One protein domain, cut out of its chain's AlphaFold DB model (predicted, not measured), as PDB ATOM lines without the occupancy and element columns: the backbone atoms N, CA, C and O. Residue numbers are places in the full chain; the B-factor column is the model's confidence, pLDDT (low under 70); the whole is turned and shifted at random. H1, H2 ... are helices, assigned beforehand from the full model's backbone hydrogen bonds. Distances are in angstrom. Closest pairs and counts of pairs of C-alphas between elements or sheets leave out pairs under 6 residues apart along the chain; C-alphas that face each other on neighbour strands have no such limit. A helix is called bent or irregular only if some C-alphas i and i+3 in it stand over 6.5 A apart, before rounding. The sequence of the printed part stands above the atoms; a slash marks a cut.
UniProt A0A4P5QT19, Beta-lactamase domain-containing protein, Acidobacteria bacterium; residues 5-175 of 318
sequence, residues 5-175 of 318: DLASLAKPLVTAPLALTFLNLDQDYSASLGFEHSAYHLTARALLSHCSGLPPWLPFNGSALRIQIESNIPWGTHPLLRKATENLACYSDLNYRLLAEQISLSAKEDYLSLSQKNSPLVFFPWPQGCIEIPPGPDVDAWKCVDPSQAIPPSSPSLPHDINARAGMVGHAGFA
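What this domain is: This is residues 5 to 175 of the 318 residues of the protein "Beta-lactamase domain-containing protein" of Acidobacteria bacterium (UniProt A0A4P5QT19). With little regular structure, this rounded body is mostly long loops around a helical cluster: H1 and H4 side by side, H5 and H2 packed on it, with H3, H6 and H7 among the loops. The 171 printed residues hold seven named helices, H1 to H7, and no named strand: all helix, with 61 residues in named elements. It is compact, radius of gyration of the C-alphas 15.5 A, spanning 41 by 40 by 25 A.

How they stand to each other: Start at H1, residues 7 to 22; it touches the hub H4, residues 93 to 107, at the closest C-alphas, Ala 19 and Ile 103, 6.2 A, the same way at a shallow tilt of 33 degrees, only just short of steep. H5, residues 111 to 118, touches H1 about perpendicular, 84 degrees, closest C-alphas Val 14 and Ser 115, 6.3 A. H2, residues 44 to 48, touches H4 at residues 95 to 99 alone, closest C-alphas Leu 47 and Asn 95, 4.9 A. H3, residues 65 to 69, is close to H4 but not clearly touching, closest C-alphas Leu 65 and Leu 94, 8.0 A. H6, residues 138 to 145, and H7, residues 162 to 165, are close but not clearly touching, closest C-alphas Asp 138 and Ile 162, 6.7 A. Every O i to N i+4 pair is within hydrogen-bond range in H2 to H6, 8 of 12 in H1; H7 is too short for one.

Where its parts are: Find C-alpha 7 at (-2.955, 69.048, -16.454); H1 runs 22.7 A from there, only just irregular, C-alphas 13 and 16 being 6.7 A apart. H4 runs 21.1 A from C-alpha 93 at (-11.028, 65.650, -22.648).

The domain as a whole: The C-alphas farthest apart, His 37 and Gln 128, are 45.1 A apart. The printed part has no cut; the link H4 to H5 is tight, the others long. No printed residue is under 70 in pLDDT.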
ATOM      1  N   ASP A   5       2.566  71.941 -13.730       98.06
ATOM      2  CA  ASP A   5       1.467  71.782 -14.671       98.06
ATOM      3  C   ASP A   5       0.447  70.831 -14.040       98.06
ATOM      4  O   ASP A   5       0.750  69.658 -13.799       98.06
ATOM      5  N   LEU A   6      -0.748  71.341 -13.749       98.38
ATOM      6  CA  LEU A   6      -1.808  70.577 -13.101       98.38
ATOM      7  C   LEU A   6      -2.542  69.642 -14.070       98.38
ATOM      8  O   LEU A   6      -3.333  68.814 -13.617       98.38
ATOM      9  N   ALA A   7      -2.288  69.765 -15.378       98.19
ATOM     10  CA  ALA A   7      -2.955  69.048 -16.454       98.19
ATOM     11  C   ALA A   7      -4.457  68.897 -16.174       98.19
ATOM     12  O   ALA A   7      -5.165  69.891 -16.003       98.19
ATOM     13  N   SER A   8      -4.953  67.663 -16.077       98.44
ATOM     14  CA  SER A   8      -6.378  67.408 -15.910       98.44
ATOM     15  C   SER A   8      -6.952  67.685 -14.527       98.44
ATOM     16  O   SER A   8      -8.169  67.613 -14.395       98.44
ATOM     17  N   LEU A   9      -6.168  68.101 -13.522       98.75
ATOM     18  CA  LEU A   9      -6.770  68.647 -12.296       98.75
ATOM     19  C   LEU A   9      -7.550  69.948 -12.562       98.75
ATOM     20  O   LEU A   9      -8.384  70.325 -11.745       98.75
ATOM     21  N   ALA A  10      -7.366  70.579 -13.729       98.62
ATOM     22  CA  ALA A  10      -8.261  71.627 -14.222       98.62
ATOM     23  C   ALA A  10      -9.737  71.187 -14.242       98.62
ATOM     24  O   ALA A  10     -10.627  71.993 -13.977       98.62
ATOM     25  N   LYS A  11     -10.000  69.900 -14.508       98.88
ATOM     26  CA  LYS A  11     -11.348  69.329 -14.559       98.88
ATOM     27  C   LYS A  11     -12.074  69.471 -13.213       98.88
ATOM     28  O   LYS A  11     -13.063  70.205 -13.174       98.88
ATOM     29  N   PRO A  12     -11.609  68.849 -12.110       98.75
ATOM     30  CA  PRO A  12     -12.289  68.950 -10.822       98.75
ATOM     31  C   PRO A  12     -12.150  70.316 -10.139       98.75
ATOM     32  O   PRO A  12     -13.028  70.661  -9.356       98.75
ATOM     33  N   LEU A  13     -11.081  71.080 -10.397       98.75
ATOM     34  CA  LEU A  13     -10.802  72.320  -9.655       98.75
ATOM     35  C   LEU A  13     -11.297  73.597 -10.335       98.75
ATOM     36  O   LEU A  13     -11.378  74.629  -9.676       98.75
ATOM     37  N   VAL A  14     -11.611  73.557 -11.631       98.75
ATOM     38  CA  VAL A  14     -12.055  74.745 -12.377       98.75
ATOM     39  C   VAL A  14     -13.338  74.447 -13.138       98.75
ATOM     40  O   VAL A  14     -14.390  75.007 -12.837       98.75
ATOM     41  N   THR A  15     -13.286  73.531 -14.101       98.94
ATOM     42  CA  THR A  15     -14.390  73.343 -15.049       98.94
ATOM     43  C   THR A  15     -15.626  72.752 -14.392       98.94
ATOM     44  O   THR A  15     -16.733  73.214 -14.654       98.94
ATOM     45  N   ALA A  16     -15.462  71.754 -13.522       98.88
ATOM     46  CA  ALA A  16     -16.583  71.154 -12.809       98.88
ATOM     47  C   ALA A  16     -17.263  72.140 -11.838       98.88
ATOM     48  O   ALA A  16     -18.484  72.268 -11.918       98.88
ATOM     49  N   PRO A  17     -16.536  72.911 -11.002       98.81
ATOM     50  CA  PRO A  17     -17.111  74.011 -10.227       98.81
ATOM     51  C   PRO A  17     -17.902  75.023 -11.064       98.81
ATOM     52  O   PRO A  17     -19.035  75.370 -10.717       98.81
ATOM     53  N   LEU A  18     -17.353  75.454 -12.205       98.88
ATOM     54  CA  LEU A  18     -18.047  76.366 -13.118       98.88
ATOM     55  C   LEU A  18     -19.310  75.718 -13.708       98.88
ATOM     56  O   LEU A  18     -20.372  76.337 -13.707       98.88
ATOM     57  N   ALA A  19     -19.244  74.457 -14.142       98.88
ATOM     58  CA  ALA A  19     -20.409  73.723 -14.636       98.88
ATOM     59  C   ALA A  19     -21.507  73.612 -13.567       98.88
ATOM     60  O   ALA A  19     -22.666  73.901 -13.844       98.88
ATOM     61  N   LEU A  20     -21.142  73.270 -12.327       98.75
ATOM     62  CA  LEU A  20     -22.062  73.175 -11.188       98.75
ATOM     63  C   LEU A  20     -22.667  74.519 -10.764       98.75
ATOM     64  O   LEU A  20     -23.645  74.535 -10.010       98.75
ATOM     65  N   THR A  21     -22.073  75.626 -11.203       98.38
ATOM     66  CA  THR A  21     -22.539  76.987 -10.925       98.38
ATOM     67  C   THR A  21     -23.465  77.493 -12.027       98.38
ATOM     68  O   THR A  21     -24.508  78.072 -11.732       98.38
ATOM     69  N   PHE A  22     -23.102  77.272 -13.292       98.56
ATOM     70  CA  PHE A  22     -23.759  77.915 -14.432       98.56
ATOM     71  C   PHE A  22     -24.691  77.005 -15.232       98.56
ATOM     72  O   PHE A  22     -25.475  77.516 -16.030       98.56
ATOM     73  N   LEU A  23     -24.618  75.684 -15.053       98.69
ATOM     74  CA  LEU A  23     -25.387  74.729 -15.847       98.69
ATOM     75  C   LEU A  23     -26.409  73.980 -14.993       98.69
ATOM     76  O   LEU A  23     -26.138  73.559 -13.868       98.69
ATOM     77  N   ASN A  24     -27.579  73.732 -15.577       98.44
ATOM     78  CA  ASN A  24     -28.477  72.694 -15.091       98.44
ATOM     79  C   ASN A  24     -27.900  71.320 -15.475       98.44
ATOM     80  O   ASN A  24     -27.576  71.098 -16.645       98.44
ATOM     81  N   LEU A  25     -27.771  70.420 -14.494       98.38
ATOM     82  CA  LEU A  25     -27.156  69.101 -14.653       98.38
ATOM     83  C   LEU A  25     -27.870  68.211 -15.669       98.38
ATOM     84  O   LEU A  25     -27.198  67.485 -16.396       98.38
ATOM     85  N   ASP A  26     -29.198  68.285 -15.722       98.06
ATOM     86  CA  ASP A  26     -30.038  67.334 -16.454       98.06
ATOM     87  C   ASP A  26     -30.664  67.944 -17.719       98.06
ATOM     88  O   ASP A  26     -31.392  67.275 -18.450       98.06
ATOM     89  N   GLN A  27     -30.358  69.211 -18.007       98.19
ATOM     90  CA  GLN A  27     -30.737  69.852 -19.260       98.19
ATOM     91  C   GLN A  27     -29.927  69.273 -20.427       98.19
ATOM     92  O   GLN A  27     -28.709  69.131 -20.331       98.19
ATOM     93  N   ASP A  28     -30.604  68.990 -21.539       97.81
ATOM     94  CA  ASP A  28     -29.968  68.619 -22.803       97.81
ATOM     95  C   ASP A  28     -29.398  69.860 -23.509       97.81
ATOM     96  O   ASP A  28     -30.125  70.815 -23.800       97.81
ATOM     97  N   TYR A  29     -28.092  69.839 -23.784       98.00
ATOM     98  CA  TYR A  29     -27.368  70.900 -24.487       98.00
ATOM     99  C   TYR A  29     -26.984  70.514 -25.921       98.00
ATOM    100  O   TYR A  29     -26.194  71.210 -26.560       98.00
ATOM    101  N   SER A  30     -27.539  69.427 -26.465       97.69
ATOM    102  CA  SER A  30     -27.193  68.946 -27.807       97.69
ATOM    103  C   SER A  30     -27.388  70.019 -28.879       97.69
ATOM    104  O   SER A  30     -26.501  70.221 -29.702       97.69
ATOM    105  N   ALA A  31     -28.497  70.761 -28.842       96.62
ATOM    106  CA  ALA A  31     -28.757  71.818 -29.820       96.62
ATOM    107  C   ALA A  31     -27.757  72.982 -29.719       96.62
ATOM    108  O   ALA A  31     -27.169  73.381 -30.723       96.62
ATOM    109  N   SER A  32     -27.495  73.496 -28.510       96.75
ATOM    110  CA  SER A  32     -26.566  74.622 -28.316       96.75
ATOM    111  C   SER A  32     -25.117  74.271 -28.647       96.75
ATOM    112  O   SER A  32     -24.357  75.149 -29.046       96.75
ATOM    113  N   LEU A  33     -24.748  72.994 -28.528       96.69
ATOM    114  CA  LEU A  33     -23.426  72.475 -28.876       96.69
ATOM    115  C   LEU A  33     -23.329  71.986 -30.334       96.69
ATOM    116  O   LEU A  33     -22.276  71.514 -30.760       96.69
ATOM    117  N   GLY A  34     -24.410  72.091 -31.116       96.06
ATOM    118  CA  GLY A  34     -24.437  71.719 -32.534       96.06
ATOM    119  C   GLY A  34     -24.531  70.215 -32.810       96.06
ATOM    120  O   GLY A  34     -24.261  69.785 -33.928       96.06
ATOM    121  N   PHE A  35     -24.921  69.422 -31.816       96.75
ATOM    122  CA  PHE A  35     -25.092  67.964 -31.833       96.75
ATOM    123  C   PHE A  35     -26.561  67.530 -31.979       96.75
ATOM    124  O   PHE A  35     -26.960  66.461 -31.508       96.75
ATOM    125  N   GLU A  36     -27.377  68.355 -32.637       91.44
ATOM    126  CA  GLU A  36     -28.766  68.029 -32.972       91.44
ATOM    127  C   GLU A  36     -28.844  66.651 -33.647       91.44
ATOM    128  O   GLU A  36     -28.092  66.358 -34.576       91.44
ATOM    129  N   HIS A  37     -29.748  65.798 -33.162       86.19
ATOM    130  CA  HIS A  37     -29.957  64.432 -33.661       86.19
ATOM    131  C   HIS A  37     -28.766  63.467 -33.507       86.19
ATOM    132  O   HIS A  37     -28.782  62.386 -34.098       86.19
ATOM    133  N   SER A  38     -27.747  63.814 -32.717       88.69
ATOM    134  CA  SER A  38     -26.673  62.875 -32.386       88.69
ATOM    135  C   SER A  38     -27.117  61.841 -31.342       88.69
ATOM    136  O   SER A  38     -28.072  62.056 -30.599       88.69
ATOM    137  N   ALA A  39     -26.399  60.719 -31.269       89.81
ATOM    138  CA  ALA A  39     -26.603  59.700 -30.237       89.81
ATOM    139  C   ALA A  39     -25.892  60.029 -28.908       89.81
ATOM    140  O   ALA A  39     -25.955  59.235 -27.974       89.81
ATOM    141  N   TYR A  40     -25.184  61.162 -28.824       94.44
ATOM    142  CA  TYR A  40     -24.437  61.540 -27.629       94.44
ATOM    143  C   TYR A  40     -25.362  62.109 -26.553       94.44
ATOM    144  O   TYR A  40     -26.279  62.877 -26.837       94.44
ATOM    145  N   HIS A  41     -25.080  61.775 -25.296       93.50
ATOM    146  CA  HIS A  41     -25.818  62.295 -24.149       93.50
ATOM    147  C   HIS A  41     -25.129  63.556 -23.625       93.50
ATOM    148  O   HIS A  41     -24.163  63.481 -22.868       93.50
ATOM    149  N   LEU A  42     -25.598  64.730 -24.052       97.38
ATOM    150  CA  LEU A  42     -24.931  66.009 -23.783       97.38
ATOM    151  C   LEU A  42     -25.631  66.829 -22.697       97.38
ATOM    152  O   LEU A  42     -25.877  68.024 -22.855       97.38
ATOM    153  N   THR A  43     -25.925  66.186 -21.568       98.56
ATOM    154  CA  THR A  43     -26.252  66.894 -20.324       98.56
ATOM    155  C   THR A  43     -24.972  67.244 -19.567       98.56
ATOM    156  O   THR A  43     -23.943  66.579 -19.720       98.56
ATOM    157  N   ALA A  44     -25.008  68.272 -18.712       98.69
ATOM    158  CA  ALA A  44     -23.837  68.607 -17.899       98.69
ATOM    159  C   ALA A  44     -23.446  67.446 -16.967       98.69
ATOM    160  O   ALA A  44     -22.256  67.196 -16.785       98.69
ATOM    161  N   ARG A  45     -24.421  66.676 -16.458       98.62
ATOM    162  CA  ARG A  45     -24.173  65.439 -15.704       98.62
ATOM    163  C   ARG A  45     -23.356  64.440 -16.519       98.62
ATOM    164  O   ARG A  45     -22.286  64.052 -16.069       98.62
ATOM    165  N   ALA A  46     -23.821  64.083 -17.716       98.31
ATOM    166  CA  ALA A  46     -23.163  63.086 -18.561       98.31
ATOM    167  C   ALA A  46     -21.761  63.526 -19.011       98.31
ATOM    168  O   ALA A  46     -20.847  62.708 -19.118       98.31
ATOM    169  N   LEU A  47     -21.555  64.824 -19.243       98.75
ATOM    170  CA  LEU A  47     -20.235  65.359 -19.564       98.75
ATOM    171  C   LEU A  47     -19.283  65.273 -18.360       98.75
ATOM    172  O   LEU A  47     -18.169  64.762 -18.505       98.75
ATOM    173  N   LEU A  48     -19.726  65.718 -17.177       98.81
ATOM    174  CA  LEU A  48     -18.938  65.702 -15.937       98.81
ATOM    175  C   LEU A  48     -18.583  64.281 -15.482       98.81
ATOM    176  O   LEU A  48     -17.470  64.073 -14.997       98.81
ATOM    177  N   SER A  49     -19.503  63.327 -15.648       98.38
ATOM    178  CA  SER A  49     -19.333  61.919 -15.263       98.38
ATOM    179  C   SER A  49     -18.718  61.041 -16.344       98.38
ATOM    180  O   SER A  49     -18.615  59.833 -16.168       98.38
ATOM    181  N   HIS A  50     -18.292  61.626 -17.464       98.25
ATOM    182  CA  HIS A  50     -17.688  60.884 -18.565       98.25
ATOM    183  C   HIS A  50     -18.626  59.902 -19.303       98.25
ATOM    184  O   HIS A  50     -18.162  59.087 -20.094       98.25
ATOM    185  N   CYS A  51     -19.946  60.029 -19.142       97.62
ATOM    186  CA  CYS A  51     -20.978  59.144 -19.708       97.62
ATOM    187  C   CYS A  51     -21.628  59.648 -21.008       97.62
ATOM    188  O   CYS A  51     -22.620  59.088 -21.464       97.62
ATOM    189  N   SER A  52     -21.101  60.709 -21.617       97.44
ATOM    190  CA  SER A  52     -21.656  61.295 -22.848       97.44
ATOM    191  C   SER A  52     -21.561  60.386 -24.084       97.44
ATOM    192  O   SER A  52     -22.239  60.640 -25.082       97.44
ATOM    193  N   GLY A  53     -20.691  59.370 -24.045       96.94
ATOM    194  CA  GLY A  53     -20.321  58.531 -25.190       96.94
ATOM    195  C   GLY A  53     -19.265  59.155 -26.113       96.94
ATOM    196  O   GLY A  53     -18.897  58.548 -27.120       96.94
ATOM    197  N   LEU A  54     -18.762  60.355 -25.799       97.50
ATOM    198  CA  LEU A  54     -17.712  60.996 -26.590       97.50
ATOM    199  C   LEU A  54     -16.379  60.238 -26.479       97.50
ATOM    200  O   LEU A  54     -16.059  59.704 -25.416       97.50
ATOM    201  N   PRO A  55     -15.569  60.217 -27.554       97.19
ATOM    202  CA  PRO A  55     -14.248  59.607 -27.513       97.19
ATOM    203  C   PRO A  55     -13.345  60.306 -26.479       97.19
ATOM    204  O   PRO A  55     -13.590  61.461 -26.112       97.19
ATOM    205  N   PRO A  56     -12.281  59.639 -26.003       97.00
ATOM    206  CA  PRO A  56     -11.431  60.191 -24.961       97.00
ATOM    207  C   PRO A  56     -10.684  61.444 -25.432       97.00
ATOM    208  O   PRO A  56     -10.517  62.399 -24.674       97.00
ATOM    209  N   TRP A  57     -10.234  61.446 -26.688       97.50
ATOM    210  CA  TRP A  57      -9.304  62.443 -27.193       97.50
ATOM    211  C   TRP A  57      -9.374  62.565 -28.719       97.50
ATOM    212  O   TRP A  57      -9.505  61.564 -29.423       97.50
ATOM    213  N   LEU A  58      -9.245  63.794 -29.224       96.62
ATOM    214  CA  LEU A  58      -8.993  64.126 -30.630       96.62
ATOM    215  C   LEU A  58      -8.111  65.385 -30.707       96.62
ATOM    216  O   LEU A  58      -8.236  66.229 -29.817       96.62
ATOM    217  N   PRO A  59      -7.270  65.559 -31.746       95.69
ATOM    218  CA  PRO A  59      -6.430  66.749 -31.902       95.69
ATOM    219  C   PRO A  59      -7.272  68.013 -32.063       95.69
ATOM    220  O   PRO A  59      -8.088  68.101 -32.974       95.69
ATOM    221  N   PHE A  60      -7.091  69.029 -31.234       96.00
ATOM    222  CA  PHE A  60      -7.855  70.260 -31.378       96.00
ATOM    223  C   PHE A  60      -7.381  71.062 -32.599       96.00
ATOM    224  O   PHE A  60      -6.217  71.440 -32.701       96.00
ATOM    225  N   ASN A  61      -8.301  71.353 -33.520       92.56
ATOM    226  CA  ASN A  61      -8.018  72.091 -34.756       92.56
ATOM    227  C   ASN A  61      -8.894  73.349 -34.927       92.56
ATOM    228  O   ASN A  61      -8.990  73.891 -36.025       92.56
ATOM    229  N   GLY A  62      -9.583  73.783 -33.865       92.25
ATOM    230  CA  GLY A  62     -10.488  74.939 -33.881       92.25
ATOM    231  C   GLY A  62     -11.847  74.712 -34.556       92.25
ATOM    232  O   GLY A  62     -12.730  75.554 -34.418       92.25
ATOM    233  N   SER A  63     -12.063  73.585 -35.242       93.50
ATOM    234  CA  SER A  63     -13.371  73.252 -35.822       93.50
ATOM    235  C   SER A  63     -14.356  72.804 -34.742       93.50
ATOM    236  O   SER A  63     -13.953  72.277 -33.698       93.50
ATOM    237  N   ALA A  64     -15.659  72.959 -34.996       94.88
ATOM    238  CA  ALA A  64     -16.700  72.422 -34.120       94.88
ATOM    239  C   ALA A  64     -16.510  70.908 -33.926       94.88
ATOM    240  O   ALA A  64     -16.259  70.182 -34.892       94.88
ATOM    241  N   LEU A  65     -16.637  70.426 -32.684       96.50
ATOM    242  CA  LEU A  65     -16.286  69.044 -32.351       96.50
ATOM    243  C   LEU A  65     -17.090  68.018 -33.162       96.50
ATOM    244  O   LEU A  65     -16.531  67.016 -33.603       96.50
ATOM    245  N   ARG A  66     -18.379  68.279 -33.399       95.19
ATOM    246  CA  ARG A  66     -19.228  67.401 -34.210       95.19
ATOM    247  C   ARG A  66     -18.634  67.151 -35.598       95.19
ATOM    248  O   ARG A  66     -18.485  66.000 -35.992       95.19
ATOM    249  N   ILE A  67     -18.252  68.222 -36.298       93.62
ATOM    250  CA  ILE A  67     -17.664  68.145 -37.644       93.62
ATOM    251  C   ILE A  67     -16.406  67.274 -37.612       93.62
ATOM    252  O   ILE A  67     -16.167  66.471 -38.509       93.62
ATOM    253  N   GLN A  68     -15.608  67.414 -36.555       93.62
ATOM    254  CA  GLN A  68     -14.389  66.640 -36.397       93.62
ATOM    255  C   GLN A  68     -14.660  65.149 -36.162       93.62
ATOM    256  O   GLN A  68     -14.017  64.310 -36.786       93.62
ATOM    257  N   ILE A  69     -15.604  64.798 -35.288       93.44
ATOM    258  CA  ILE A  69     -15.929  63.396 -34.989       93.44
ATOM    259  C   ILE A  69     -16.563  62.690 -36.200       93.44
ATOM    260  O   ILE A  69     -16.330  61.498 -36.397       93.44
ATOM    261  N   GLU A  70     -17.326  63.419 -37.018       90.56
ATOM    262  CA  GLU A  70     -17.937  62.915 -38.258       90.56
ATOM    263  C   GLU A  70     -16.941  62.815 -39.431       90.56
ATOM    264  O   GLU A  70     -17.267  62.254 -40.478       90.56
ATOM    265  N   SER A  71     -15.721  63.338 -39.272       90.00
ATOM    266  CA  SER A  71     -14.668  63.240 -40.286       90.00
ATOM    267  C   SER A  71     -14.030  61.842 -40.342       90.00
ATOM    268  O   SER A  71     -14.305  60.960 -39.524       90.00
ATOM    269  N   ASN A  72     -13.152  61.618 -41.324       90.50
ATOM    270  CA  ASN A  72     -12.463  60.339 -41.507       90.50
ATOM    271  C   ASN A  72     -11.315  60.153 -40.495       90.50
ATOM    272  O   ASN A  72     -10.139  60.227 -40.850       90.50
ATOM    273  N   ILE A  73     -11.662  59.936 -39.226       93.94
ATOM    274  CA  ILE A  73     -10.698  59.679 -38.154       93.94
ATOM    275  C   ILE A  73     -10.192  58.228 -38.237       93.94
ATOM    276  O   ILE A  73     -11.006  57.300 -38.293       93.94
ATOM    277  N   PRO A  74      -8.868  57.991 -38.165       94.81
ATOM    278  CA  PRO A  74      -8.291  56.650 -38.185       94.81
ATOM    279  C   PRO A  74      -8.431  55.953 -36.817       94.81
ATOM    280  O   PRO A  74      -7.450  55.701 -36.114       94.81
ATOM    281  N   TRP A  75      -9.663  55.648 -36.410       96.06
ATOM    282  CA  TRP A  75      -9.960  54.972 -35.145       96.06
ATOM    283  C   TRP A  75      -9.213  53.632 -35.010       96.06
ATOM    284  O   TRP A  75      -9.142  52.847 -35.951       96.06
ATOM    285  N   GLY A  76      -8.678  53.353 -33.821       95.31
ATOM    286  CA  GLY A  76      -7.949  52.128 -33.481       95.31
ATOM    287  C   GLY A  76      -6.464  52.133 -33.858       95.31
ATOM    288  O   GLY A  76      -5.742  51.228 -33.454       95.31
ATOM    289  N   THR A  77      -5.982  53.147 -34.586       95.56
ATOM    290  CA  THR A  77      -4.561  53.242 -34.987       95.56
ATOM    291  C   THR A  77      -3.624  53.677 -33.863       95.56
ATOM    292  O   THR A  77      -2.427  53.411 -33.921       95.56
ATOM    293  N   HIS A  78      -4.160  54.312 -32.821       96.62
ATOM    294  CA  HIS A  78      -3.423  54.729 -31.635       96.62
ATOM    295  C   HIS A  78      -4.322  54.587 -30.392       96.62
ATOM    296  O   HIS A  78      -5.523  54.837 -30.507       96.62
ATOM    297  N   PRO A  79      -3.795  54.262 -29.191       94.12
ATOM    298  CA  PRO A  79      -4.610  54.112 -27.977       94.12
ATOM    299  C   PRO A  79      -5.481  55.326 -27.603       94.12
ATOM    300  O   PRO A  79      -6.542  55.155 -27.004       94.12
ATOM    301  N   LEU A  80      -5.054  56.544 -27.960       95.12
ATOM    302  CA  LEU A  80      -5.848  57.775 -27.784       95.12
ATOM    303  C   LEU A  80      -6.936  57.954 -28.855       95.12
ATOM    304  O   LEU A  80      -7.955  58.580 -28.590       95.12
ATOM    305  N   LEU A  81      -6.743  57.394 -30.052       96.50
ATOM    306  CA  LEU A  81      -7.678  57.494 -31.171       96.50
ATOM    307  C   LEU A  81      -8.627  56.304 -31.155       96.50
ATOM    308  O   LEU A  81      -8.573  55.424 -32.012       96.50
ATOM    309  N   ARG A  82      -9.522  56.268 -30.176       96.12
ATOM    310  CA  ARG A  82     -10.533  55.212 -30.041       96.12
ATOM    311  C   ARG A  82     -11.910  55.802 -29.782       96.12
ATOM    312  O   ARG A  82     -12.026  56.936 -29.338       96.12
ATOM    313  N   LYS A  83     -12.950  55.013 -30.031       95.56
ATOM    314  CA  LYS A  83     -14.308  55.351 -29.595       95.56
ATOM    315  C   LYS A  83     -14.481  55.005 -28.112       95.56
ATOM    316  O   LYS A  83     -13.733  54.179 -27.580       95.56
ATOM    317  N   ALA A  84     -15.448  55.649 -27.465       95.06
ATOM    318  CA  ALA A  84     -15.883  55.246 -26.135       95.06
ATOM    319  C   ALA A  84     -16.528  53.858 -26.184       95.06
ATOM    320  O   ALA A  84     -17.143  53.485 -27.187       95.06
ATOM    321  N   THR A  85     -16.399  53.108 -25.094       94.00
ATOM    322  CA  THR A  85     -17.166  51.875 -24.907       94.00
ATOM    323  C   THR A  85     -18.633  52.217 -24.644       94.00
ATOM    324  O   THR A  85     -18.933  53.099 -23.842       94.00
ATOM    325  N   GLU A  86     -19.552  51.529 -25.320       89.94
ATOM    326  CA  GLU A  86     -20.990  51.761 -25.154       89.94
ATOM    327  C   GLU A  86     -21.436  51.543 -23.703       89.94
ATOM    328  O   GLU A  86     -21.009  50.592 -23.045       89.94
ATOM    329  N   ASN A  87     -22.334  52.408 -23.223       89.12
ATOM    330  CA  ASN A  87     -22.945  52.351 -21.888       89.12
ATOM    331  C   ASN A  87     -21.962  52.403 -20.703       89.12
ATOM    332  O   ASN A  87     -22.351  52.080 -19.583       89.12
ATOM    333  N   LEU A  88     -20.711  52.811 -20.926       96.06
ATOM    334  CA  LEU A  88     -19.724  53.017 -19.871       96.06
ATOM    335  C   LEU A  88     -19.185  54.443 -19.908       96.06
ATOM    336  O   LEU A  88     -19.013  55.039 -20.973       96.06
ATOM    337  N   ALA A  89     -18.851  54.969 -18.734       97.38
ATOM    338  CA  ALA A  89     -18.080  56.194 -18.633       97.38
ATOM    339  C   ALA A  89     -16.693  56.017 -19.281       97.38
ATOM    340  O   ALA A  89     -15.924  55.120 -18.916       97.38
ATOM    341  N   CYS A  90     -16.358  56.898 -20.223       97.31
ATOM    342  CA  CYS A  90     -15.071  56.956 -20.907       97.31
ATOM    343  C   CYS A  90     -14.409  58.301 -20.609       97.31
ATOM    344  O   CYS A  90     -14.900  59.352 -21.030       97.31
ATOM    345  N   TYR A  91     -13.294  58.280 -19.870       97.75
ATOM    346  CA  TYR A  91     -12.561  59.500 -19.540       97.75
ATOM    347  C   TYR A  91     -12.243  60.291 -20.814       97.75
ATOM    348  O   TYR A  91     -11.570  59.786 -21.711       97.75
ATOM    349  N   SER A  92     -12.733  61.528 -20.881       98.12
ATOM    350  CA  SER A  92     -12.761  62.316 -22.110       98.12
ATOM    351  C   SER A  92     -12.405  63.773 -21.866       98.12
ATOM    352  O   SER A  92     -13.066  64.480 -21.100       98.12
ATOM    353  N   ASP A  93     -11.372  64.233 -22.568       98.50
ATOM    354  CA  ASP A  93     -11.028  65.650 -22.648       98.50
ATOM    355  C   ASP A  93     -12.068  66.422 -23.465       98.50
ATOM    356  O   ASP A  93     -12.351  67.586 -23.182       98.50
ATOM    357  N   LEU A  94     -12.698  65.750 -24.431       98.69
ATOM    358  CA  LEU A  94     -13.724  66.329 -25.291       98.69
ATOM    359  C   LEU A  94     -14.992  66.687 -24.512       98.69
ATOM    360  O   LEU A  94     -15.610  67.710 -24.801       98.69
ATOM    361  N   ASN A  95     -15.333  65.923 -23.470       98.81
ATOM    362  CA  ASN A  95     -16.416  66.303 -22.560       98.81
ATOM    363  C   ASN A  95     -16.168  67.656 -21.907       98.81
ATOM    364  O   ASN A  95     -17.059  68.496 -21.827       98.81
ATOM    365  N   TYR A  96     -14.942  67.863 -21.439       98.88
ATOM    366  CA  TYR A  96     -14.568  69.070 -20.718       98.88
ATOM    367  C   TYR A  96     -14.370  70.269 -21.643       98.88
ATOM    368  O   TYR A  96     -14.667  71.393 -21.240       98.88
ATOM    369  N   ARG A  97     -13.988  70.028 -22.902       98.62
ATOM    370  CA  ARG A  97     -14.097  71.021 -23.974       98.62
ATOM    371  C   ARG A  97     -15.545  71.492 -24.146       98.62
ATOM    372  O   ARG A  97     -15.796  72.691 -24.079       98.62
ATOM    373  N   LEU A  98     -16.498  70.570 -24.329       98.81
ATOM    374  CA  LEU A  98     -17.908  70.942 -24.513       98.81
ATOM    375  C   LEU A  98     -18.512  71.602 -23.269       98.81
ATOM    376  O   LEU A  98     -19.315  72.522 -23.401       98.81
ATOM    377  N   LEU A  99     -18.100  71.196 -22.061       98.88
ATOM    378  CA  LEU A  99     -18.480  71.898 -20.832       98.88
ATOM    379  C   LEU A  99     -18.012  73.354 -20.859       98.88
ATOM    380  O   LEU A  99     -18.812  74.235 -20.574       98.88
ATOM    381  N   ALA A 100     -16.760  73.629 -21.227       98.75
ATOM    382  CA  ALA A 100     -16.254  74.999 -21.306       98.75
ATOM    383  C   ALA A 100     -16.999  75.850 -22.353       98.75
ATOM    384  O   ALA A 100     -17.329  77.011 -22.081       98.75
ATOM    385  N   GLU A 101     -17.319  75.270 -23.515       98.56
ATOM    386  CA  GLU A 101     -18.152  75.909 -24.541       98.56
ATOM    387  C   GLU A 101     -19.553  76.236 -23.976       98.56
ATOM    388  O   GLU A 101     -19.989  77.389 -24.019       98.56
ATOM    389  N   GLN A 102     -20.223  75.264 -23.345       98.75
ATOM    390  CA  GLN A 102     -21.571  75.447 -22.795       98.75
ATOM    391  C   GLN A 102     -21.616  76.403 -21.593       98.75
ATOM    392  O   GLN A 102     -22.567  77.178 -21.458       98.75
ATOM    393  N   ILE A 103     -20.600  76.378 -20.725       98.81
ATOM    394  CA  ILE A 103     -20.433  77.338 -19.624       98.81
ATOM    395  C   ILE A 103     -20.375  78.752 -20.197       98.81
ATOM    396  O   ILE A 103     -21.115  79.618 -19.734       98.81
ATOM    397  N   SER A 104     -19.560  78.971 -21.235       98.62
ATOM    398  CA  SER A 104     -19.399  80.299 -21.836       98.62
ATOM    399  C   SER A 104     -20.712  80.822 -22.425       98.62
ATOM    400  O   SER A 104     -21.087  81.975 -22.211       98.62
ATOM    401  N   LEU A 105     -21.460  79.953 -23.116       98.31
ATOM    402  CA  LEU A 105     -22.780  80.284 -23.661       98.31
ATOM    403  C   LEU A 105     -23.788  80.639 -22.559       98.31
ATOM    404  O   LEU A 105     -24.531  81.613 -22.688       98.31
ATOM    405  N   SER A 106     -23.808  79.864 -21.474       98.44
ATOM    406  CA  SER A 106     -24.792  80.017 -20.393       98.44
ATOM    407  C   SER A 106     -24.495  81.235 -19.516       98.44
ATOM    408  O   SER A 106     -25.410  81.978 -19.161       98.44
ATOM    409  N   ALA A 107     -23.216  81.482 -19.220       97.94
ATOM    410  CA  ALA A 107     -22.758  82.639 -18.456       97.94
ATOM    411  C   ALA A 107     -22.682  83.928 -19.293       97.94
ATOM    412  O   ALA A 107     -22.619  85.016 -18.725       97.94
ATOM    413  N   LYS A 108     -22.706  83.816 -20.631       97.69
ATOM    414  CA  LYS A 108     -22.466  84.923 -21.577       97.69
ATOM    415  C   LYS A 108     -21.135  85.636 -21.314       97.69
ATOM    416  O   LYS A 108     -21.028  86.852 -21.464       97.69
ATOM    417  N   GLU A 109     -20.133  84.866 -20.920       98.06
ATOM    418  CA  GLU A 109     -18.783  85.321 -20.606       98.06
ATOM    419  C   GLU A 109     -17.789  84.268 -21.103       98.06
ATOM    420  O   GLU A 109     -18.121  83.085 -21.151       98.06
ATOM    421  N   ASP A 110     -16.584  84.669 -21.506       97.00
ATOM    422  CA  ASP A 110     -15.581  83.705 -21.938       97.00
ATOM    423  C   ASP A 110     -15.095  82.823 -20.772       97.00
ATOM    424  O   ASP A 110     -14.933  83.269 -19.632       97.00
ATOM    425  N   TYR A 111     -14.846  81.545 -21.071       98.25
ATOM    426  CA  TYR A 111     -14.407  80.556 -20.086       98.25
ATOM    427  C   TYR A 111     -13.140  80.982 -19.322       98.25
ATOM    428  O   TYR A 111     -13.020  80.695 -18.130       98.25
ATOM    429  N   LEU A 112     -12.193  81.665 -19.976       96.44
ATOM    430  CA  LEU A 112     -10.928  82.042 -19.342       96.44
ATOM    431  C   LEU A 112     -11.131  83.131 -18.293       96.44
ATOM    432  O   LEU A 112     -10.660  82.970 -17.166       96.44
ATOM    433  N   SER A 113     -11.894  84.169 -18.614       97.44
ATOM    434  CA  SER A 113     -12.299  85.217 -17.683       97.44
ATOM    435  C   SER A 113     -13.039  84.626 -16.481       97.44
ATOM    436  O   SER A 113     -12.668  84.894 -15.336       97.44
ATOM    437  N   LEU A 114     -14.005  83.729 -16.714       98.06
ATOM    438  CA  LEU A 114     -14.693  83.019 -15.630       98.06
ATOM    439  C   LEU A 114     -13.721  82.208 -14.768       98.06
ATOM    440  O   LEU A 114     -13.794  82.275 -13.541       98.06
ATOM    441  N   SER A 115     -12.795  81.468 -15.379       97.19
ATOM    442  CA  SER A 115     -11.829  80.656 -14.637       97.19
ATOM    443  C   SER A 115     -10.898  81.497 -13.763       97.19
ATOM    444  O   SER A 115     -10.684  81.159 -12.605       97.19
ATOM    445  N   GLN A 116     -10.413  82.630 -14.277       94.81
ATOM    446  CA  GLN A 116      -9.513  83.532 -13.558       94.81
ATOM    447  C   GLN A 116     -10.222  84.286 -12.427       94.81
ATOM    448  O   GLN A 116      -9.600  84.608 -11.419       94.81
ATOM    449  N   LYS A 117     -11.525  84.562 -12.569       96.31
ATOM    450  CA  LYS A 117     -12.339  85.184 -11.511       96.31
ATOM    451  C   LYS A 117     -12.657  84.230 -10.361       96.31
ATOM    452  O   LYS A 117     -12.838  84.690  -9.239       96.31
ATOM    453  N   ASN A 118     -12.772  82.933 -10.648       96.44
ATOM    454  CA  ASN A 118     -13.282  81.929  -9.709       96.44
ATOM    455  C   ASN A 118     -12.212  80.936  -9.228       96.44
ATOM    456  O   ASN A 118     -12.544  79.959  -8.565       96.44
ATOM    457  N   SER A 119     -10.942  81.136  -9.587       95.31
ATOM    458  CA  SER A 119      -9.856  80.245  -9.188       95.31
ATOM    459  C   SER A 119      -8.540  81.012  -9.034       95.31
ATOM    460  O   SER A 119      -8.225  81.850  -9.877       95.31
ATOM    461  N   PRO A 120      -7.717  80.701  -8.015       95.75
ATOM    462  CA  PRO A 120      -6.378  81.271  -7.869       95.75
ATOM    463  C   PRO A 120      -5.346  80.564  -8.768       95.75
ATOM    464  O   PRO A 120      -4.165  80.921  -8.761       95.75
ATOM    465  N   LEU A 121      -5.765  79.530  -9.508       97.06
ATOM    466  CA  LEU A 121      -4.918  78.789 -10.434       97.06
ATOM    467  C   LEU A 121      -4.577  79.641 -11.661       97.06
ATOM    468  O   LEU A 121      -5.400  80.396 -12.176       97.06
ATOM    469  N   VAL A 122      -3.354  79.495 -12.171       96.19
ATOM    470  CA  VAL A 122      -2.849  80.346 -13.254       96.19
ATOM    471  C   VAL A 122      -3.067  79.658 -14.596       96.19
ATOM    472  O   VAL A 122      -2.466  78.617 -14.870       96.19
ATOM    473  N   PHE A 123      -3.902  80.246 -15.451       97.25
ATOM    474  CA  PHE A 123      -4.040  79.810 -16.841       97.25
ATOM    475  C   PHE A 123      -2.798  80.199 -17.660       97.25
ATOM    476  O   PHE A 123      -2.181  81.236 -17.410       97.25
ATOM    477  N   PHE A 124      -2.405  79.361 -18.619       96.50
ATOM    478  CA  PHE A 124      -1.233  79.612 -19.461       96.50
ATOM    479  C   PHE A 124      -1.441  80.809 -20.426       96.50
ATOM    480  O   PHE A 124      -2.580  81.130 -20.762       96.50
ATOM    481  N   PRO A 125      -0.373  81.467 -20.927       96.62
ATOM    482  CA  PRO A 125       1.043  81.186 -20.692       96.62
ATOM    483  C   PRO A 125       1.492  81.570 -19.278       96.62
ATOM    484  O   PRO A 125       1.168  82.644 -18.776       96.62
ATOM    485  N   TRP A 126       2.268  80.697 -18.635       96.06
ATOM    486  CA  TRP A 126       2.702  80.903 -17.254       96.06
ATOM    487  C   TRP A 126       3.932  81.818 -17.189       96.06
ATOM    488  O   TRP A 126       4.976  81.464 -17.753       96.06
ATOM    489  N   PRO A 127       3.858  82.961 -16.470       91.62
ATOM    490  CA  PRO A 127       4.991  83.881 -16.335       91.62
ATOM    491  C   PRO A 127       6.210  83.208 -15.709       91.62
ATOM    492  O   PRO A 127       7.345  83.420 -16.130       91.62
ATOM    493  N   GLN A 128       5.956  82.355 -14.717       91.88
ATOM    494  CA  GLN A 128       6.938  81.434 -14.184       91.88
ATOM    495  C   GLN A 128       6.622  80.038 -14.719       91.88
ATOM    496  O   GLN A 128       5.602  79.450 -14.355       91.88
ATOM    497  N   GLY A 129       7.497  79.532 -15.589       94.19
ATOM    498  CA  GLY A 129       7.343  78.212 -16.187       94.19
ATOM    499  C   GLY A 129       7.278  77.084 -15.153       94.19
ATOM    500  O   GLY A 129       7.784  77.196 -14.032       94.19
ATOM    501  N   CYS A 130       6.640  75.994 -15.554       96.31
ATOM    502  CA  CYS A 130       6.528  74.760 -14.801       96.31
ATOM    503  C   CYS A 130       7.774  73.888 -14.951       96.31
ATOM    504  O   CYS A 130       8.642  74.121 -15.793       96.31
ATOM    505  N   ILE A 131       7.849  72.844 -14.130       92.00
ATOM    506  CA  ILE A 131       8.824  71.773 -14.327       92.00
ATOM    507  C   ILE A 131       8.634  71.178 -15.725       92.00
ATOM    508  O   ILE A 131       7.544  70.737 -16.082       92.00
ATOM    509  N   GLU A 132       9.709  71.167 -16.507       92.56
ATOM    510  CA  GLU A 132       9.709  70.589 -17.846       92.56
ATOM    511  C   GLU A 132       9.460  69.078 -17.780       92.56
ATOM    512  O   GLU A 132      10.106  68.366 -17.007       92.56
ATOM    513  N   ILE A 133       8.530  68.591 -18.602       94.38
ATOM    514  CA  ILE A 133       8.169  67.177 -18.722       94.38
ATOM    515  C   ILE A 133       8.392  66.767 -20.186       94.38
ATOM    516  O   ILE A 133       7.957  67.504 -21.075       94.38
ATOM    517  N   PRO A 134       9.041  65.621 -20.467       94.00
ATOM    518  CA  PRO A 134       9.272  65.193 -21.847       94.00
ATOM    519  C   PRO A 134       7.959  64.916 -22.598       94.00
ATOM    520  O   PRO A 134       6.946  64.633 -21.955       94.00
ATOM    521  N   PRO A 135       7.943  64.980 -23.942       92.81
ATOM    522  CA  PRO A 135       6.722  64.823 -24.734       92.81
ATOM    523  C   PRO A 135       5.942  63.539 -24.427       92.81
ATOM    524  O   PRO A 135       6.533  62.481 -24.213       92.81
ATOM    525  N   GLY A 136       4.611  63.649 -24.401       92.94
ATOM    526  CA  GLY A 136       3.696  62.526 -24.210       92.94
ATOM    527  C   GLY A 136       3.383  61.760 -25.504       92.94
ATOM    528  O   GLY A 136       3.836  62.139 -26.585       92.94
ATOM    529  N   PRO A 137       2.571  60.687 -25.412       93.19
ATOM    530  CA  PRO A 137       2.128  59.903 -26.571       93.19
ATOM    531  C   PRO A 137       1.090  60.641 -27.441       93.19
ATOM    532  O   PRO A 137       0.705  60.169 -28.507       93.19
ATOM    533  N   ASP A 138       0.602  61.794 -26.984       94.81
ATOM    534  CA  ASP A 138      -0.332  62.652 -27.709       94.81
ATOM    535  C   ASP A 138       0.288  63.254 -28.979       94.81
ATOM    536  O   ASP A 138      -0.425  63.484 -29.954       94.81
ATOM    537  N   VAL A 139       1.613  63.417 -29.022       93.75
ATOM    538  CA  VAL A 139       2.350  63.831 -30.229       93.75
ATOM    539  C   VAL A 139       2.206  62.818 -31.369       93.75
ATOM    540  O   VAL A 139       2.022  63.214 -32.522       93.75
ATOM    541  N   ASP A 140       2.273  61.522 -31.064       94.56
ATOM    542  CA  ASP A 140       2.134  60.471 -32.075       94.56
ATOM    543  C   ASP A 140       0.678  60.367 -32.540       94.56
ATOM    544  O   ASP A 140       0.412  60.352 -33.743       94.56
ATOM    545  N   ALA A 141      -0.274  60.421 -31.601       95.12
ATOM    546  CA  ALA A 141      -1.705  60.466 -31.905       95.12
ATOM    547  C   ALA A 141      -2.081  61.651 -32.811       95.12
ATOM    548  O   ALA A 141      -2.885  61.500 -33.729       95.12
ATOM    549  N   TRP A 142      -1.483  62.821 -32.571       95.50
ATOM    550  CA  TRP A 142      -1.684  64.023 -33.380       95.50
ATOM    551  C   TRP A 142      -1.310  63.787 -34.844       95.50
ATOM    552  O   TRP A 142      -2.110  64.038 -35.744       95.50
ATOM    553  N   LYS A 143      -0.118  63.225 -35.077       94.44
ATOM    554  CA  LYS A 143       0.377  62.910 -36.424       94.44
ATOM    555  C   LYS A 143      -0.420  61.809 -37.112       94.44
ATOM    556  O   LYS A 143      -0.453  61.785 -38.336       94.44
ATOM    557  N   CYS A 144      -1.039  60.895 -36.363       94.75
ATOM    558  CA  CYS A 144      -1.891  59.864 -36.955       94.75
ATOM    559  C   CYS A 144      -3.132  60.453 -37.636       94.75
ATOM    560  O   CYS A 144      -3.543  59.931 -38.668       94.75
ATOM    561  N   VAL A 145      -3.733  61.512 -37.079       92.88
ATOM    562  CA  VAL A 145      -4.946  62.130 -37.646       92.88
ATOM    563  C   VAL A 145      -4.618  62.992 -38.859       92.88
ATOM    564  O   VAL A 145      -5.265  62.854 -39.893       92.88
ATOM    565  N   ASP A 146      -3.614  63.859 -38.742       87.75
ATOM    566  CA  ASP A 146      -3.135  64.680 -39.851       87.75
ATOM    567  C   ASP A 146      -1.607  64.839 -39.768       87.75
ATOM    568  O   ASP A 146      -1.104  65.689 -39.025       87.75
ATOM    569  N   PRO A 147      -0.840  64.050 -40.546       89.00
ATOM    570  CA  PRO A 147       0.617  64.146 -40.574       89.00
ATOM    571  C   PRO A 147       1.145  65.499 -41.066       89.00
ATOM    572  O   PRO A 147       2.318  65.805 -40.853       89.00
ATOM    573  N   SER A 148       0.318  66.284 -41.769       88.75
ATOM    574  CA  SER A 148       0.695  67.592 -42.310       88.75
ATOM    575  C   SER A 148       0.499  68.731 -41.307       88.75
ATOM    576  O   SER A 148       1.105  69.795 -41.457       88.75
ATOM    577  N   GLN A 149      -0.308  68.513 -40.264       87.38
ATOM    578  CA  GLN A 149      -0.579  69.518 -39.250       87.38
ATOM    579  C   GLN A 149       0.647  69.726 -38.352       87.38
ATOM    580  O   GLN A 149       1.214  68.788 -37.789       87.38
ATOM    581  N   ALA A 150       1.042  70.988 -38.177       92.25
ATOM    582  CA  ALA A 150       2.134  71.339 -37.278       92.25
ATOM    583  C   ALA A 150       1.789  70.991 -35.820       92.25
ATOM    584  O   ALA A 150       0.670  71.218 -35.358       92.25
ATOM    585  N   ILE A 151       2.780  70.482 -35.087       94.62
ATOM    586  CA  ILE A 151       2.669  70.229 -33.648       94.62
ATOM    587  C   ILE A 151       2.682  71.579 -32.912       94.62
ATOM    588  O   ILE A 151       3.619  72.358 -33.116       94.62
ATOM    589  N   PRO A 152       1.709  71.857 -32.025       95.62
ATOM    590  CA  PRO A 152       1.734  73.032 -31.160       95.62
ATOM    591  C   PRO A 152       3.045  73.133 -30.353       95.62
ATOM    592  O   PRO A 152       3.445  72.145 -29.721       95.62
ATOM    593  N   PRO A 153       3.703  74.309 -30.324       94.69
ATOM    594  CA  PRO A 153       5.035  74.477 -29.739       94.69
ATOM    595  C   PRO A 153       5.036  74.174 -28.242       94.69
ATOM    596  O   PRO A 153       4.126  74.593 -27.543       94.69
ATOM    597  N   SER A 154       6.065  73.502 -27.727       94.81
ATOM    598  CA  SER A 154       6.213  73.204 -26.296       94.81
ATOM    599  C   SER A 154       7.192  74.158 -25.612       94.81
ATOM    600  O   SER A 154       8.253  74.458 -26.159       94.81
ATOM    601  N   SER A 155       6.887  74.586 -24.388       95.19
ATOM    602  CA  SER A 155       7.843  75.254 -23.498       95.19
ATOM    603  C   SER A 155       7.409  75.083 -22.038       95.19
ATOM    604  O   SER A 155       6.237  74.801 -21.798       95.19
ATOM    605  N   PRO A 156       8.294  75.310 -21.052       95.75
ATOM    606  CA  PRO A 156       7.912  75.319 -19.639       95.75
ATOM    607  C   PRO A 156       6.805  76.321 -19.282       95.75
ATOM    608  O   PRO A 156       6.149  76.153 -18.265       95.75
ATOM    609  N   SER A 157       6.585  77.363 -20.088       97.00
ATOM    610  CA  SER A 157       5.502  78.341 -19.890       97.00
ATOM    611  C   SER A 157       4.175  77.921 -20.529       97.00
ATOM    612  O   SER A 157       3.204  78.671 -20.447       97.00
ATOM    613  N   LEU A 158       4.125  76.758 -21.181       97.69
ATOM    614  CA  LEU A 158       2.947  76.222 -21.853       97.69
ATOM    615  C   LEU A 158       2.575  74.844 -21.280       97.69
ATOM    616  O   LEU A 158       3.452  74.129 -20.793       97.69
ATOM    617  N   PRO A 159       1.300  74.433 -21.387       97.56
ATOM    618  CA  PRO A 159       0.857  73.121 -20.931       97.56
ATOM    619  C   PRO A 159       1.581  71.968 -21.619       97.56
ATOM    620  O   PRO A 159       1.906  72.035 -22.806       97.56
ATOM    621  N   HIS A 160       1.779  70.870 -20.899       97.50
ATOM    622  CA  HIS A 160       2.280  69.609 -21.441       97.50
ATOM    623  C   HIS A 160       1.271  68.945 -22.388       97.50
ATOM    624  O   HIS A 160       1.673  68.320 -23.367       97.50
ATOM    625  N   ASP A 161      -0.022  69.158 -22.162       97.50
ATOM    626  CA  ASP A 161      -1.093  68.657 -23.024       97.50
ATOM    627  C   ASP A 161      -1.131  69.396 -24.375       97.50
ATOM    628  O   ASP A 161      -1.269  70.623 -24.431       97.50
ATOM    629  N   ILE A 162      -1.016  68.653 -25.480       97.31
ATOM    630  CA  ILE A 162      -0.964  69.229 -26.831       97.31
ATOM    631  C   ILE A 162      -2.255  69.948 -27.247       97.31
ATOM    632  O   ILE A 162      -2.182  70.973 -27.926       97.31
ATOM    633  N   ASN A 163      -3.426  69.471 -26.815       97.75
ATOM    634  CA  ASN A 163      -4.701  70.106 -27.140       97.75
ATOM    635  C   ASN A 163      -4.849  71.437 -26.407       97.75
ATOM    636  O   ASN A 163      -5.308  72.409 -27.004       97.75
ATOM    637  N   ALA A 164      -4.417  71.507 -25.147       97.94
ATOM    638  CA  ALA A 164      -4.385  72.760 -24.403       97.94
ATOM    639  C   ALA A 164      -3.483  73.782 -25.104       97.94
ATOM    640  O   ALA A 164      -3.907  74.909 -25.345       97.94
ATOM    641  N   ARG A 165      -2.283  73.376 -25.546       96.88
ATOM    642  CA  ARG A 165      -1.392  74.250 -26.333       96.88
ATOM    643  C   ARG A 165      -1.992  74.705 -27.661       96.88
ATOM    644  O   ARG A 165      -1.692  75.807 -28.111       96.88
ATOM    645  N   ALA A 166      -2.824  73.874 -28.282       97.12
ATOM    646  CA  ALA A 166      -3.555  74.220 -29.498       97.12
ATOM    647  C   ALA A 166      -4.737  75.178 -29.255       97.12
ATOM    648  O   ALA A 166      -5.338  75.650 -30.218       97.12
ATOM    649  N   GLY A 167      -5.076  75.470 -27.994       97.06
ATOM    650  CA  GLY A 167      -6.153  76.381 -27.609       97.06
ATOM    651  C   GLY A 167      -7.425  75.697 -27.103       97.06
ATOM    652  O   GLY A 167      -8.409  76.386 -26.846       97.06
ATOM    653  N   MET A 168      -7.434  74.370 -26.933       98.31
ATOM    654  CA  MET A 168      -8.563  73.685 -26.301       98.31
ATOM    655  C   MET A 168      -8.629  74.042 -24.815       98.31
ATOM    656  O   MET A 168      -7.660  73.859 -24.080       98.31
ATOM    657  N   VAL A 169      -9.782  74.530 -24.370       98.19
ATOM    658  CA  VAL A 169     -10.028  74.912 -22.974       98.19
ATOM    659  C   VAL A 169     -10.878  73.872 -22.242       98.19
ATOM    660  O   VAL A 169     -11.490  73.000 -22.858       98.19
ATOM    661  N   GLY A 170     -10.924  73.968 -20.913       98.44
ATOM    662  CA  GLY A 170     -11.805  73.170 -20.054       98.44
ATOM    663  C   GLY A 170     -11.206  71.864 -19.533       98.44
ATOM    664  O   GLY A 170     -11.560  71.429 -18.441       98.44
ATOM    665  N   HIS A 171     -10.284  71.219 -20.246       98.69
ATOM    666  CA  HIS A 171      -9.747  69.915 -19.826       98.69
ATOM    667  C   HIS A 171      -8.394  69.996 -19.109       98.69
ATOM    668  O   HIS A 171      -8.104  69.098 -18.317       98.69
ATOM    669  N   ALA A 172      -7.586  71.018 -19.409       98.44
ATOM    670  CA  ALA A 172      -6.240  71.265 -18.889       98.44
ATOM    671  C   ALA A 172      -5.848  72.753 -19.062       98.44
ATOM    672  O   ALA A 172      -6.662  73.568 -19.496       98.44
ATOM    673  N   GLY A 173      -4.603  73.115 -18.724       97.88
ATOM    674  CA  GLY A 173      -4.039  74.448 -18.999       97.88
ATOM    675  C   GLY A 173      -3.746  75.321 -17.775       97.88
ATOM    676  O   GLY A 173      -3.359  76.480 -17.921       97.88
ATOM    677  N   PHE A 174      -3.904  74.780 -16.570       98.31
ATOM    678  CA  PHE A 174      -3.660  75.507 -15.327       98.31
ATOM    679  C   PHE A 174      -2.382  75.027 -14.643       98.31
ATOM    680  O   PHE A 174      -2.061  73.839 -14.669       98.31
ATOM    681  N   ALA A 175      -1.681  75.952 -13.997       97.94
ATOM    682  CA  ALA A 175      -0.544  75.660 -13.139       97.94
ATOM    683  C   ALA A 175      -0.707  76.298 -11.763       97.94
ATOM    684  O   ALA A 175      -1.445  77.270 -11.583       97.94
TER     685      ALA A 175